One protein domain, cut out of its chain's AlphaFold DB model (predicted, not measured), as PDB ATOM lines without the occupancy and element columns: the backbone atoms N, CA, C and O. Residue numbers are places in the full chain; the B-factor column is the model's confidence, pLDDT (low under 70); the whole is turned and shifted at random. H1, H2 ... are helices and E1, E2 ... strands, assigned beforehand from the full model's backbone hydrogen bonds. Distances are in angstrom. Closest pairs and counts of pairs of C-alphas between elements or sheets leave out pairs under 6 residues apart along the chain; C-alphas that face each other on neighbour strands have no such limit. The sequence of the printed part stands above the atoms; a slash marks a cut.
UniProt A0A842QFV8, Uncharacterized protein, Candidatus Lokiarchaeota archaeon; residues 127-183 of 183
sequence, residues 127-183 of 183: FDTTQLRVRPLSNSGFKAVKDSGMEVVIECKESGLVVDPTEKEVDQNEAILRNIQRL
ATOM      1  N   PHE A 127      63.740  -9.960  48.456       83.88
ATOM      2  CA  PHE A 127      62.733 -10.189  49.492       83.88
ATOM      3  C   PHE A 127      62.832 -11.640  49.961       83.88
ATOM      4  O   PHE A 127      62.784 -12.552  49.136       83.88
ATOM      5  N   ASP A 128      62.951 -11.856  51.269       86.06
ATOM      6  CA  ASP A 128      63.013 -13.194  51.874       86.06
ATOM      7  C   ASP A 128      61.599 -13.748  52.117       86.06
ATOM      8  O   ASP A 128      61.142 -13.880  53.250       86.06
ATOM      9  N   THR A 129      60.840 -13.945  51.033       83.94
ATOM     10  CA  THR A 129      59.423 -14.347  51.090       83.94
ATOM     11  C   THR A 129      59.055 -15.264  49.934       83.94
ATOM     12  O   THR A 129      59.495 -15.053  48.803       83.94
ATOM     13  N   THR A 130      58.186 -16.245  50.184       83.56
ATOM     14  CA  THR A 130      57.754 -17.213  49.158       83.56
ATOM     15  C   THR A 130      56.694 -16.664  48.199       83.56
ATOM     16  O   THR A 130      56.463 -17.233  47.132       83.56
ATOM     17  N   GLN A 131      56.045 -15.555  48.561       81.44
ATOM     18  CA  GLN A 131      54.969 -14.939  47.793       81.44
ATOM     19  C   GLN A 131      55.178 -13.431  47.681       81.44
ATOM     20  O   GLN A 131      55.473 -12.757  48.662       81.44
ATOM     21  N   LEU A 132      54.952 -12.886  46.484       83.69
ATOM     22  CA  LEU A 132      54.979 -11.448  46.231       83.69
ATOM     23  C   LEU A 132      53.642 -11.007  45.649       83.69
ATOM     24  O   LEU A 132      53.194 -11.515  44.619       83.69
ATOM     25  N   ARG A 133      53.007 -10.012  46.276       81.56
ATOM     26  CA  ARG A 133      51.827  -9.367  45.706       81.56
ATOM     27  C   ARG A 133      52.234  -8.089  45.004       81.56
ATOM     28  O   ARG A 133      52.631  -7.113  45.630       81.56
ATOM     29  N   VAL A 134      52.010  -8.064  43.702       84.25
ATOM     30  CA  VAL A 134      52.252  -6.880  42.885       84.25
ATOM     31  C   VAL A 134      50.918  -6.221  42.546       84.25
ATOM     32  O   VAL A 134      49.942  -6.900  42.221       84.25
ATOM     33  N   ARG A 135      50.844  -4.893  42.658       83.00
ATOM     34  CA  ARG A 135      49.675  -4.083  42.288       83.00
ATOM     35  C   ARG A 135      50.113  -2.893  41.432       83.00
ATOM     36  O   ARG A 135      51.093  -2.239  41.786       83.00
ATOM     37  N   PRO A 136      49.400  -2.570  40.340       83.00
ATOM     38  CA  PRO A 136      49.655  -1.342  39.607       83.00
ATOM     39  C   PRO A 136      49.204  -0.155  40.458       83.00
ATOM     40  O   PRO A 136      48.174  -0.218  41.136       83.00
ATOM     41  N   LEU A 137      49.975   0.932  40.434       76.75
ATOM     42  CA  LEU A 137      49.577   2.173  41.100       76.75
ATOM     43  C   LEU A 137      48.396   2.837  40.366       76.75
ATOM     44  O   LEU A 137      47.564   3.508  40.983       76.75
ATOM     45  N   SER A 138      48.302   2.612  39.053       73.69
ATOM     46  CA  SER A 138      47.225   3.103  38.204       73.69
ATOM     47  C   SER A 138      45.989   2.194  38.231       73.69
ATOM     48  O   SER A 138      46.062   0.975  38.393       73.69
ATOM     49  N   ASN A 139      44.819   2.790  37.984       74.56
ATOM     50  CA  ASN A 139      43.565   2.046  37.814       74.56
ATOM     51  C   ASN A 139      43.488   1.303  36.460       74.56
ATOM     52  O   ASN A 139      42.548   0.547  36.233       74.56
ATOM     53  N   SER A 140      44.442   1.534  35.549       76.06
ATOM     54  CA  SER A 140      44.459   0.998  34.179       76.06
ATOM     55  C   SER A 140      44.971  -0.449  34.077       76.06
ATOM     56  O   SER A 140      44.823  -1.079  33.020       76.06
ATOM     57  N   GLY A 141      45.489  -0.998  35.183       81.44
ATOM     58  CA  GLY A 141      45.841  -2.410  35.327       81.44
ATOM     59  C   GLY A 141      47.210  -2.792  34.754       81.44
ATOM     60  O   GLY A 141      47.993  -1.950  34.311       81.44
ATOM     61  N   PHE A 142      47.489  -4.098  34.746       85.31
ATOM     62  CA  PHE A 142      48.677  -4.656  34.100       85.31
ATOM     63  C   PHE A 142      48.524  -4.653  32.577       85.31
ATOM     64  O   PHE A 142      47.439  -4.883  32.040       85.31
ATOM     65  N   LYS A 143      49.627  -4.398  31.873       87.75
ATOM     66  CA  LYS A 143      49.718  -4.543  30.419       87.75
ATOM     67  C   LYS A 143      49.991  -5.999  30.046       87.75
ATOM     68  O   LYS A 143      49.316  -6.529  29.171       87.75
ATOM     69  N   ALA A 144      50.960  -6.627  30.710       87.25
ATOM     70  CA  ALA A 144      51.320  -8.023  30.499       87.25
ATOM     71  C   ALA A 144      51.967  -8.611  31.758       87.25
ATOM     72  O   ALA A 144      52.672  -7.913  32.483       87.25
ATOM     73  N   VAL A 145      51.741  -9.902  31.985       90.19
ATOM     74  CA  VAL A 145      52.438 -10.703  32.996       90.19
ATOM     75  C   VAL A 145      52.981 -11.927  32.272       90.19
ATOM     76  O   VAL A 145      52.209 -12.659  31.652       90.19
ATOM     77  N   LYS A 146      54.302 -12.106  32.288       90.88
ATOM     78  CA  LYS A 146      54.988 -13.246  31.672       90.88
ATOM     79  C   LYS A 146      55.729 -14.014  32.752       90.88
ATOM     80  O   LYS A 146      56.403 -13.403  33.572       90.88
ATOM     81  N   ASP A 147      55.609 -15.331  32.715       91.44
ATOM     82  CA  ASP A 147      56.279 -16.252  33.625       91.44
ATOM     83  C   ASP A 147      57.118 -17.228  32.796       91.44
ATOM     84  O   ASP A 147      56.609 -17.837  31.851       91.44
ATOM     85  N   SER A 148      58.408 -17.324  33.106       85.94
ATOM     86  CA  SER A 148      59.347 -18.250  32.465       85.94
ATOM     87  C   SER A 148      59.686 -19.465  33.338       85.94
ATOM     88  O   SER A 148      60.480 -20.307  32.922       85.94
ATOM     89  N   GLY A 149      59.136 -19.551  34.554       82.31
ATOM     90  CA  GLY A 149      59.498 -20.536  35.577       82.31
ATOM     91  C   GLY A 149      60.759 -20.183  36.380       82.31
ATOM     92  O   GLY A 149      60.979 -20.759  37.442       82.31
ATOM     93  N   MET A 150      61.565 -19.226  35.909       82.94
ATOM     94  CA  MET A 150      62.721 -18.673  36.633       82.94
ATOM     95  C   MET A 150      62.555 -17.187  36.961       82.94
ATOM     96  O   MET A 150      63.029 -16.726  37.997       82.94
ATOM     97  N   GLU A 151      61.902 -16.435  36.079       85.81
ATOM     98  CA  GLU A 151      61.634 -15.012  36.249       85.81
ATOM     99  C   GLU A 151      60.180 -14.694  35.894       85.81
ATOM    100  O   GLU A 151      59.594 -15.276  34.976       85.81
ATOM    101  N   VAL A 152      59.612 -13.732  36.619       88.19
ATOM    102  CA  VAL A 152      58.287 -13.183  36.333       88.19
ATOM    103  C   VAL A 152      58.455 -11.724  35.935       88.19
ATOM    104  O   VAL A 152      58.917 -10.900  36.725       88.19
ATOM    105  N   VAL A 153      58.062 -11.394  34.705       87.88
ATOM    106  CA  VAL A 153      58.133 -10.037  34.155       87.88
ATOM    107  C   VAL A 153      56.734  -9.432  34.140       87.88
ATOM    108  O   VAL A 153      55.828  -9.932  33.466       87.88
ATOM    109  N   ILE A 154      56.558  -8.336  34.881       88.25
ATOM    110  CA  ILE A 154      55.285  -7.618  35.008       88.25
ATOM    111  C   ILE A 154      55.419  -6.245  34.351       88.25
ATOM    112  O   ILE A 154      56.136  -5.374  34.838       88.25
ATOM    113  N   GLU A 155      54.686  -6.032  33.260       86.69
ATOM    114  CA  GLU A 155      54.592  -4.742  32.576       86.69
ATOM    115  C   GLU A 155      53.301  -4.018  32.983       86.69
ATOM    116  O   GLU A 155      52.204  -4.573  32.885       86.69
ATOM    117  N   CYS A 156      53.406  -2.747  33.378       84.00
ATOM    118  CA  CYS A 156      52.255  -1.864  33.597       84.00
ATOM    119  C   CYS A 156      52.038  -0.914  32.419       84.00
ATOM    120  O   CYS A 156      52.966  -0.606  31.674       84.00
ATOM    121  N   LYS A 157      50.796  -0.448  32.247       81.12
ATOM    122  CA  LYS A 157      50.469   0.564  31.227       81.12
ATOM    123  C   LYS A 157      50.993   1.952  31.593       81.12
ATOM    124  O   LYS A 157      51.335   2.724  30.706       81.12
ATOM    125  N   GLU A 158      51.052   2.245  32.886       78.62
ATOM    126  CA  GLU A 158      51.549   3.496  33.453       78.62
ATOM    127  C   GLU A 158      52.657   3.194  34.465       78.62
ATOM    128  O   GLU A 158      52.719   2.098  35.031       78.62
ATOM    129  N   SER A 159      53.548   4.159  34.683       76.44
ATOM    130  CA  SER A 159      54.644   4.034  35.640       76.44
ATOM    131  C   SER A 159      54.117   3.954  37.075       76.44
ATOM    132  O   SER A 159      53.297   4.771  37.488       76.44
ATOM    133  N   GLY A 160      54.631   2.997  37.851       76.94
ATOM    134  CA  GLY A 160      54.302   2.832  39.266       76.94
ATOM    135  C   GLY A 160      53.763   1.440  39.588       76.94
ATOM    136  O   GLY A 160      52.696   1.034  39.126       76.94
ATOM    137  N   LEU A 161      54.502   0.726  40.430       82.31
ATOM    138  CA  LEU A 161      54.190  -0.613  40.913       82.31
ATOM    139  C   LEU A 161      54.335  -0.629  42.433       82.31
ATOM    140  O   LEU A 161      55.296  -0.088  42.970       82.31
ATOM    141  N   VAL A 162      53.385  -1.259  43.115       81.38
ATOM    142  CA  VAL A 162      53.457  -1.529  44.551       81.38
ATOM    143  C   VAL A 162      53.723  -3.016  44.724       81.38
ATOM    144  O   VAL A 162      52.904  -3.839  44.308       81.38
ATOM    145  N   VAL A 163      54.864  -3.347  45.322       83.19
ATOM    146  CA  VAL A 163      55.244  -4.717  45.679       83.19
ATOM    147  C   VAL A 163      55.055  -4.876  47.181       83.19
ATOM    148  O   VAL A 163      55.594  -4.106  47.968       83.19
ATOM    149  N   ASP A 164      54.239  -5.847  47.562       80.81
ATOM    150  CA  ASP A 164      53.865  -6.159  48.935       80.81
ATOM    151  C   ASP A 164      54.333  -7.594  49.229       80.81
ATOM    152  O   ASP A 164      53.732  -8.539  48.703       80.81
ATOM    153  N   PRO A 165      55.435  -7.763  49.986       80.12
ATOM    154  CA  PRO A 165      56.010  -9.070  50.297       80.12
ATOM    155  C   PRO A 165      55.286  -9.785  51.449       80.12
ATOM    156  O   PRO A 165      55.708 -10.846  51.886       80.12
ATOM    157  N   THR A 166      54.193  -9.228  51.975       77.69
ATOM    158  CA  THR A 166      53.498  -9.821  53.121       77.69
ATOM    159  C   THR A 166      52.750 -11.095  52.715       77.69
ATOM    160  O   THR A 166      51.875 -11.057  51.840       77.69
ATOM    161  N   GLU A 167      53.030 -12.216  53.387       69.94
ATOM    162  CA  GLU A 167      52.242 -13.445  53.255       69.94
ATOM    163  C   GLU A 167      50.825 -13.192  53.781       69.94
ATOM    164  O   GLU A 167      50.619 -12.823  54.938       69.94
ATOM    165  N   LYS A 168      49.822 -13.322  52.909       62.75
ATOM    166  CA  LYS A 168      48.427 -13.141  53.306       62.75
ATOM    167  C   LYS A 168      47.835 -14.501  53.650       62.75
ATOM    168  O   LYS A 168      47.716 -15.344  52.764       62.75
ATOM    169  N   GLU A 169      47.379 -14.674  54.888       58.44
ATOM    170  CA  GLU A 169      46.430 -15.737  55.216       58.44
ATOM    171  C   GLU A 169      45.203 -15.583  54.308       58.44
ATOM    172  O   GLU A 169      44.617 -14.499  54.189       58.44
ATOM    173  N   VAL A 170      44.856 -16.640  53.576       59.34
ATOM    174  CA  VAL A 170      43.710 -16.630  52.664       59.34
ATOM    175  C   VAL A 170      42.437 -16.568  53.504       59.34
ATOM    176  O   VAL A 170      41.888 -17.592  53.898       59.34
ATOM    177  N   ASP A 171      41.968 -15.356  53.784       56.81
ATOM    178  CA  ASP A 171      40.689 -15.135  54.447       56.81
ATOM    179  C   ASP A 171      39.564 -15.511  53.472       56.81
ATOM    180  O   ASP A 171      39.242 -14.783  52.523       56.81
ATOM    181  N   GLN A 172      39.004 -16.708  53.668       59.12
ATOM    182  CA  GLN A 172      37.977 -17.311  52.812       59.12
ATOM    183  C   GLN A 172      36.750 -16.398  52.640       59.12
ATOM    184  O   GLN A 172      36.070 -16.442  51.614       59.12
ATOM    185  N   ASN A 173      36.511 -15.503  53.601       61.91
ATOM    186  CA  ASN A 173      35.384 -14.577  53.605       61.91
ATOM    187  C   ASN A 173      35.485 -13.494  52.520       61.91
ATOM    188  O   ASN A 173      34.474 -13.089  51.942       61.91
ATOM    189  N   GLU A 174      36.694 -13.045  52.176       61.81
ATOM    190  CA  GLU A 174      36.881 -12.005  51.157       61.81
ATOM    191  C   GLU A 174      36.606 -12.542  49.739       61.81
ATOM    192  O   GLU A 174      36.129 -11.812  48.865       61.81
ATOM    193  N   ALA A 175      36.848 -13.839  49.516       62.38
ATOM    194  CA  ALA A 175      36.517 -14.520  48.266       62.38
ATOM    195  C   ALA A 175      34.996 -14.633  48.064       62.38
ATOM    196  O   ALA A 175      34.497 -14.400  46.961       62.38
ATOM    197  N   ILE A 176      34.255 -14.912  49.141       64.50
ATOM    198  CA  ILE A 176      32.787 -14.978  49.133       64.50
ATOM    199  C   ILE A 176      32.191 -13.595  48.825       64.50
ATOM    200  O   ILE A 176      31.344 -13.471  47.939       64.50
ATOM    201  N   LEU A 177      32.687 -12.533  49.470       60.72
ATOM    202  CA  LEU A 177      32.220 -11.159  49.233       60.72
ATOM    203  C   LEU A 177      32.448 -10.685  47.786       60.72
ATOM    204  O   LEU A 177      31.590 -10.005  47.220       60.72
ATOM    205  N   ARG A 178      33.563 -11.075  47.150       60.78
ATOM    206  CA  ARG A 178      33.817 -10.766  45.729       60.78
ATOM    207  C   ARG A 178      32.865 -11.479  44.772       60.78
ATOM    208  O   ARG A 178      32.560 -10.921  43.720       60.78
ATOM    209  N   ASN A 179      32.409 -12.683  45.114       64.69
ATOM    210  CA  ASN A 179      31.448 -13.421  44.296       64.69
ATOM    211  C   ASN A 179      30.036 -12.838  44.411       64.69
ATOM    212  O   ASN A 179      29.335 -12.762  43.407       64.69
ATOM    213  N   ILE A 180      29.649 -12.349  45.593       61.72
ATOM    214  CA  ILE A 180      28.346 -11.702  45.805       61.72
ATOM    215  C   ILE A 180      28.259 -10.357  45.068       61.72
ATOM    216  O   ILE A 180      27.222 -10.048  44.503       61.72
ATOM    217  N   GLN A 181      29.339  -9.568  45.011       50.56
ATOM    218  CA  GLN A 181      29.352  -8.286  44.282       50.56
ATOM    219  C   GLN A 181      29.385  -8.413  42.747       50.56
ATOM    220  O   GLN A 181      29.282  -7.399  42.057       50.56
ATOM    221  N   ARG A 182      29.602  -9.618  42.206       51.22
ATOM    222  CA  ARG A 182      29.600  -9.885  40.756       51.22
ATOM    223  C   ARG A 182      28.245 -10.365  40.223       51.22
ATOM    224  O   ARG A 182      28.101 -10.416  39.003       51.22
ATOM    225  N   LEU A 183      27.317 -10.731  41.109       44.62
ATOM    226  CA  LEU A 183      25.915 -11.034  40.801       44.62
ATOM    227  C   LEU A 183      25.084  -9.748  40.835       44.62
ATOM    228  O   LEU A 183      24.169  -9.644  39.991       44.62
TER     229      LEU A 183
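What this domain is: This is residues 127 to 183 of the 183 residues of an uncharacterized protein of Candidatus Lokiarchaeota archaeon (UniProt A0A842QFV8). Two small ribbons of two antiparallel strands each, the hairpin E2 and E3 and the pair E1 and E4, come near each other at one end, where E1 ends, E2 begins and E3 ends, and spread apart toward the other end in a narrow V. From the end of E4 the backbone leaves this body as an arm, and residues 169 to 183, with H1 in them, stick out with nothing packed on them. The printed part has 57 residues, with four named strands and one named helix in the order E1, E2, E3, E4, H1; the class is mixed, helices and strands, with 28 residues in named elements, under half. The whole is loose, with a radius of gyration of the C-alphas of 14.0 A and spans of 33 by 29 by 20 A.

Where its parts are: E2, residues 142 to 147, is the longest strand by residues and measures 13.9 A, from C-alpha 142 at (48.677, -4.656, 34.100). E3, residues 152 to 156, measures 13.1 A. E1, residues 133 to 136, measures 10.3 A, from C-alpha 133 at (51.827, -9.367, 45.706). E4 covers residues 161 to 164. H1, residues 172 to 180, measures 13.2 A and ends at C-alpha 180 at (28.346, -11.702, 45.805).

How they stand to each other: E2 and E3 form a hairpin, antiparallel at 172 degrees between their directions. N 146 and O 153 are 2.9 A apart and N 153 and O 146 are 2.8 A apart, within hydrogen-bond range. The C-alphas of Val 145 and Ile 154, which face each other, are 4.7 A apart. The closest C-alphas of E1 and E2 are those of Pro 136 and Phe 142, 6.5 A apart. The closest of E1 and E3 are those of Pro 136 and Cys 156, 6.6 A apart. E1 and E4 are antiparallel neighbours at 158 degrees, with N 133 and O 164 at 2.9 A and N 162 and O 135 at 2.8 A, within hydrogen-bond range. E3 and E4 meet only through their link, and E2 and E4 are apart. H1 is apart from E1, E2 and E3. In H1 every O i to N i+4 pair is within hydrogen-bond range.

The domain as a whole: The C-alphas of Asp 128 and Leu 183, the two farthest apart, are 38.8 A apart. Residues 147 to 152 also stand free; without the free stretches the body has 36 residues and spans 27 by 19 by 14 A. The printed part has no cut, and it ends at the chain's last residue, 183. The links E1 to E2, E2 to E3 and E3 to E4 are tight; the link E4 to H1, of 7 residues, is short. The mean pLDDT of the printed part is 76.0, and residues 167 to 183 are under 70.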